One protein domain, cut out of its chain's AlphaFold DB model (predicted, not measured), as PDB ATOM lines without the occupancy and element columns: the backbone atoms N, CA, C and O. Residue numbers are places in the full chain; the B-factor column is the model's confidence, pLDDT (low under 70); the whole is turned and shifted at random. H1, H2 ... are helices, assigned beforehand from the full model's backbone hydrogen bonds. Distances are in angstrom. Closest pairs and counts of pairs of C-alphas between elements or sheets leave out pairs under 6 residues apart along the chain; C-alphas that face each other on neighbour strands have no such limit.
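What this domain is: This is residues 59 to 102 of the 102 residues of the protein "Conjugal transfer protein TraD" of Phenylobacterium sp (UniProt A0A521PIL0). Two long helices, H1 and then H2, meet near their ends as an open, flat V, with the tight turn of residues 76 to 79 at its corner. The far arms, residues 59 to 70 and 85 to 102, stand free. The printed part has 44 residues, with two named helices and no named strand: all helix. It is only just loose, close to extended, with a radius of gyration of the C-alphas of 13.5 A and spans of 35 by 30 by 5 A.

How they stand to each other: H1, residues 61 to 75, and H2, residues 80 to 101, touch only at the corner by their tight link. H1 touches H2 with residues 74 to 75 alone, and H2 touches H1 with residues 80 to 84 alone; the closest C-alphas of the two helices, those of Leu 75 and Val 83, are 7.2 A apart. The helices run opposite ways at a steep tilt of 50 degrees. In H1 and H2 every O i to N i+4 pair is within hydrogen-bond range.

Where its parts are: H1 begins at C-alpha 61 (-10.922, 15.084, 25.767) and measures 21.2 A. H2 measures 31.7 A and ends at C-alpha 101 (14.793, 21.310, 36.500).

The domain as a whole: The two C-alphas farthest apart, those of Glu 78 and Gly 102, are 38.6 A apart. The printed part has no cut, and no printed residue is under 70 in pLDDT.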
ATOM      1  N   ASP A  59      -8.709  19.345  30.907       90.94
ATOM      2  CA  ASP A  59      -8.969  17.924  30.640       90.94
ATOM      3  C   ASP A  59     -10.039  17.631  29.561       90.94
ATOM      4  O   ASP A  59     -10.531  16.496  29.450       90.94
ATOM      5  N   ASP A  60     -10.385  18.605  28.706       96.88
ATOM      6  CA  ASP A  60     -11.344  18.404  27.619       96.88
ATOM      7  C   ASP A  60     -10.796  17.421  26.572       96.88
ATOM      8  O   ASP A  60      -9.967  17.723  25.702       96.88
ATOM      9  N   ARG A  61     -11.321  16.196  26.635       95.38
ATOM     10  CA  ARG A  61     -10.922  15.084  25.767       95.38
ATOM     11  C   ARG A  61     -11.229  15.332  24.295       95.38
ATOM     12  O   ARG A  61     -10.507  14.807  23.449       95.38
ATOM     13  N   ALA A  62     -12.286  16.075  23.972       97.56
ATOM     14  CA  ALA A  62     -12.630  16.373  22.587       97.56
ATOM     15  C   ALA A  62     -11.629  17.369  21.992       97.56
ATOM     16  O   ALA A  62     -11.175  17.177  20.862       97.56
ATOM     17  N   VAL A  63     -11.220  18.371  22.777       97.56
ATOM     18  CA  VAL A  63     -10.175  19.327  22.385       97.56
ATOM     19  C   VAL A  63      -8.830  18.621  22.209       97.56
ATOM     20  O   VAL A  63      -8.184  18.795  21.174       97.56
ATOM     21  N   LEU A  64      -8.433  17.767  23.160       96.50
ATOM     22  CA  LEU A  64      -7.206  16.968  23.051       96.50
ATOM     23  C   LEU A  64      -7.207  16.091  21.796       96.50
ATOM     24  O   LEU A  64      -6.222  16.065  21.056       96.50
ATOM     25  N   LEU A  65      -8.318  15.398  21.524       96.81
ATOM     26  CA  LEU A  65      -8.447  14.578  20.324       96.81
ATOM     27  C   LEU A  65      -8.352  15.428  19.050       96.81
ATOM     28  O   LEU A  65      -7.621  15.058  18.136       96.81
ATOM     29  N   GLY A  66      -9.027  16.579  18.996       97.81
ATOM     30  CA  GLY A  66      -8.957  17.499  17.856       97.81
ATOM     31  C   GLY A  66      -7.540  18.018  17.586       97.81
ATOM     32  O   GLY A  66      -7.089  18.046  16.437       97.81
ATOM     33  N   ALA A  67      -6.797  18.354  18.642       96.19
ATOM     34  CA  ALA A  67      -5.401  18.766  18.531       96.19
ATOM     35  C   ALA A  67      -4.514  17.635  17.985       96.19
ATOM     36  O   ALA A  67      -3.714  17.861  17.078       96.19
ATOM     37  N   LEU A  68      -4.680  16.403  18.482       95.56
ATOM     38  CA  LEU A  68      -3.936  15.241  17.985       95.56
ATOM     39  C   LEU A  68      -4.287  14.901  16.528       95.56
ATOM     40  O   LEU A  68      -3.391  14.546  15.764       95.56
ATOM     41  N   LEU A  69      -5.548  15.061  16.119       97.12
ATOM     42  CA  LEU A  69      -5.966  14.898  14.720       97.12
ATOM     43  C   LEU A  69      -5.315  15.943  13.803       97.12
ATOM     44  O   LEU A  69      -4.857  15.616  12.711       97.12
ATOM     45  N   SER A  70      -5.143  17.175  14.282       95.88
ATOM     46  CA  SER A  70      -4.418  18.203  13.522       95.88
ATOM     47  C   SER A  70      -2.954  17.802  13.268       95.88
ATOM     48  O   SER A  70      -2.402  18.079  12.203       95.88
ATOM     49  N   LEU A  71      -2.322  17.088  14.211       94.94
ATOM     50  CA  LEU A  71      -0.984  16.521  14.008       94.94
ATOM     51  C   LEU A  71      -0.993  15.398  12.963       94.94
ATOM     52  O   LEU A  71      -0.045  15.290  12.183       94.94
ATOM     53  N   THR A  72      -2.037  14.560  12.932       96.00
ATOM     54  CA  THR A  72      -2.153  13.514  11.903       96.00
ATOM     55  C   THR A  72      -2.319  14.110  10.513       96.00
ATOM     56  O   THR A  72      -1.642  13.659   9.590       96.00
ATOM     57  N   ASP A  73      -3.118  15.168  10.388       95.06
ATOM     58  CA  ASP A  73      -3.320  15.881   9.126       95.06
ATOM     59  C   ASP A  73      -2.009  16.512   8.644       95.06
ATOM     60  O   ASP A  73      -1.638  16.384   7.477       95.06
ATOM     61  N   GLN A  74      -1.233  17.105   9.558       93.06
ATOM     62  CA  GLN A  74       0.078  17.668   9.235       93.06
ATOM     63  C   GLN A  74       1.080  16.607   8.746       93.06
ATOM     64  O   GLN A  74       1.913  16.889   7.885       93.06
ATOM     65  N   LEU A  75       1.011  15.378   9.268       95.25
ATOM     66  CA  LEU A  75       1.876  14.275   8.836       95.25
ATOM     67  C   LEU A  75       1.410  13.580   7.551       95.25
ATOM     68  O   LEU A  75       2.173  12.777   7.007       95.25
ATOM     69  N   ALA A  76       0.193  13.851   7.077       93.31
ATOM     70  CA  ALA A  76      -0.320  13.303   5.825       93.31
ATOM     71  C   ALA A  76       0.246  14.015   4.577       93.31
ATOM     72  O   ALA A  76       0.115  13.488   3.474       93.31
ATOM     73  N   GLY A  77       0.877  15.185   4.740       89.88
ATOM     74  CA  GLY A  77       1.498  15.952   3.655       89.88
ATOM     75  C   GLY A  77       2.878  15.446   3.206       89.88
ATOM     76  O   GLY A  77       3.474  14.555   3.816       89.88
ATOM     77  N   GLU A  78       3.412  16.054   2.142       84.94
ATOM     78  CA  GLU A  78       4.697  15.677   1.522       84.94
ATOM     79  C   GLU A  78       5.914  15.950   2.433       84.94
ATOM     80  O   GLU A  78       6.887  15.198   2.415       84.94
ATOM     81  N   ASP A  79       5.817  16.934   3.334       91.81
ATOM     82  CA  ASP A  79       6.900  17.354   4.240       91.81
ATOM     83  C   ASP A  79       6.996  16.528   5.538       91.81
ATOM     84  O   ASP A  79       7.632  16.930   6.520       91.81
ATOM     85  N   ARG A  80       6.364  15.347   5.586       95.31
ATOM     86  CA  ARG A  80       6.283  14.494   6.787       95.31
ATOM     87  C   ARG A  80       7.638  14.290   7.473       95.31
ATOM     88  O   ARG A  80       7.722  14.306   8.703       95.31
ATOM     89  N   ALA A  81       8.697  14.058   6.697       96.12
ATOM     90  CA  ALA A  81      10.032  13.797   7.231       96.12
ATOM     91  C   ALA A  81      10.598  15.004   7.999       96.12
ATOM     92  O   ALA A  81      11.129  14.837   9.104       96.12
ATOM     93  N   ASP A  82      10.422  16.208   7.460       96.00
ATOM     94  CA  ASP A  82      10.912  17.449   8.057       96.00
ATOM     95  C   ASP A  82      10.115  17.825   9.304       96.00
ATOM     96  O   ASP A  82      10.703  18.165  10.340       96.00
ATOM     97  N   VAL A  83       8.790  17.654   9.255       96.62
ATOM     98  CA  VAL A  83       7.900  17.823  10.412       96.62
ATOM     99  C   VAL A  83       8.322  16.888  11.552       96.62
ATOM    100  O   VAL A  83       8.551  17.338  12.680       96.62
ATOM    101  N   LEU A  84       8.533  15.597  11.266       97.19
ATOM    102  CA  LEU A  84       8.999  14.631  12.267       97.19
ATOM    103  C   LEU A  84      10.387  14.977  12.817       97.19
ATOM    104  O   LEU A  84      10.639  14.819  14.015       97.19
ATOM    105  N   ALA A  85      11.308  15.442  11.969       97.62
ATOM    106  CA  ALA A  85      12.637  15.850  12.403       97.62
ATOM    107  C   ALA A  85      12.570  17.052  13.358       97.62
ATOM    108  O   ALA A  85      13.249  17.057  14.392       97.62
ATOM    109  N   LEU A  86      11.727  18.042  13.052       96.75
ATOM    110  CA  LEU A  86      11.487  19.203  13.904       96.75
ATOM    111  C   LEU A  86      10.893  18.796  15.258       96.75
ATOM    112  O   LEU A  86      11.438  19.177  16.302       96.75
ATOM    113  N   TRP A  87       9.824  17.998  15.259       96.44
ATOM    114  CA  TRP A  87       9.168  17.539  16.485       96.44
ATOM    115  C   TRP A  87      10.105  16.718  17.361       96.44
ATOM    116  O   TRP A  87      10.192  16.967  18.562       96.44
ATOM    117  N   ARG A  88      10.897  15.816  16.768       97.56
ATOM    118  CA  ARG A  88      11.894  15.029  17.506       97.56
ATOM    119  C   ARG A  88      12.917  15.923  18.205       97.56
ATOM    120  O   ARG A  88      13.243  15.681  19.365       97.56
ATOM    121  N   ARG A  89      13.422  16.964  17.531       98.12
ATOM    122  CA  ARG A  89      14.356  17.925  18.149       98.12
ATOM    123  C   ARG A  89      13.695  18.702  19.285       98.12
ATOM    124  O   ARG A  89      14.322  18.888  20.324       98.12
ATOM    125  N   ARG A  90      12.451  19.152  19.098       96.81
ATOM    126  CA  ARG A  90      11.699  19.881  20.129       96.81
ATOM    127  C   ARG A  90      11.435  19.009  21.357       96.81
ATOM    128  O   ARG A  90      11.748  19.445  22.458       96.81
ATOM    129  N   GLY A  91      10.950  17.783  21.157       96.44
ATOM    130  CA  GLY A  91      10.702  16.822  22.231       96.44
ATOM    131  C   GLY A  91      11.963  16.535  23.043       96.44
ATOM    132  O   GLY A  91      11.948  16.696  24.256       96.44
ATOM    133  N   LYS A  92      13.091  16.230  22.383       97.19
ATOM    134  CA  LYS A  92      14.379  16.008  23.068       97.19
ATOM    135  C   LYS A  92      14.786  17.171  23.975       97.19
ATOM    136  O   LYS A  92      15.238  16.935  25.087       97.19
ATOM    137  N   ARG A  93      14.619  18.418  23.518       96.44
ATOM    138  CA  ARG A  93      14.923  19.598  24.345       96.44
ATOM    139  C   ARG A  93      13.984  19.734  25.540       96.44
ATOM    140  O   ARG A  93      14.453  20.098  26.606       96.44
ATOM    141  N   ALA A  94      12.693  19.448  25.363       95.56
ATOM    142  CA  ALA A  94      11.731  19.487  26.462       95.56
ATOM    143  C   ALA A  94      12.066  18.445  27.541       95.56
ATOM    144  O   ALA A  94      12.076  18.779  28.718       95.56
ATOM    145  N   PHE A  95      12.429  17.221  27.141       94.31
ATOM    146  CA  PHE A  95      12.892  16.193  28.079       94.31
ATOM    147  C   PHE A  95      14.162  16.611  28.825       94.31
ATOM    148  O   PHE A  95      14.191  16.533  30.046       94.31
ATOM    149  N   ALA A  96      15.173  17.114  28.112       96.00
ATOM    150  CA  ALA A  96      16.423  17.548  28.737       96.00
ATOM    151  C   ALA A  96      16.234  18.732  29.705       96.00
ATOM    152  O   ALA A  96      16.929  18.822  30.710       96.00
ATOM    153  N   ALA A  97      15.309  19.648  29.405       93.81
ATOM    154  CA  ALA A  97      15.002  20.772  30.287       93.81
ATOM    155  C   ALA A  97      14.330  20.319  31.591       93.81
ATOM    156  O   ALA A  97      14.649  20.851  32.646       93.81
ATOM    157  N   ASP A  98      13.438  19.331  31.517       88.88
ATOM    158  CA  ASP A  98      12.766  18.754  32.684       88.88
ATOM    159  C   ASP A  98      13.755  17.998  33.587       88.88
ATOM    160  O   ASP A  98      13.760  18.193  34.796       88.88
ATOM    161  N   GLU A  99      14.674  17.224  32.993       90.88
ATOM    162  CA  GLU A  99      15.769  16.562  33.724       90.88
ATOM    163  C   GLU A  99      16.713  17.549  34.424       90.88
ATOM    164  O   GLU A  99      17.294  17.212  35.447       90.88
ATOM    165  N   ALA A 100      16.894  18.752  33.874       90.56
ATOM    166  CA  ALA A 100      17.719  19.792  34.487       90.56
ATOM    167  C   ALA A 100      16.978  20.601  35.569       90.56
ATOM    168  O   ALA A 100      17.625  21.313  36.338       90.56
ATOM    169  N   ALA A 101      15.643  20.555  35.582       85.06
ATOM    170  CA  ALA A 101      14.793  21.310  36.500       85.06
ATOM    171  C   ALA A 101      14.357  20.502  37.739       85.06
ATOM    172  O   ALA A 101      13.921  21.113  38.717       85.06
ATOM    173  N   GLY A 102      14.453  19.169  37.684       70.75
ATOM    174  CA  GLY A 102      14.223  18.249  38.807       70.75
ATOM    175  C   GLY A 102      15.497  17.910  39.568       70.75
ATOM    176  O   GLY A 102      15.383  17.701  40.796       70.75
TER     177      GLY A 102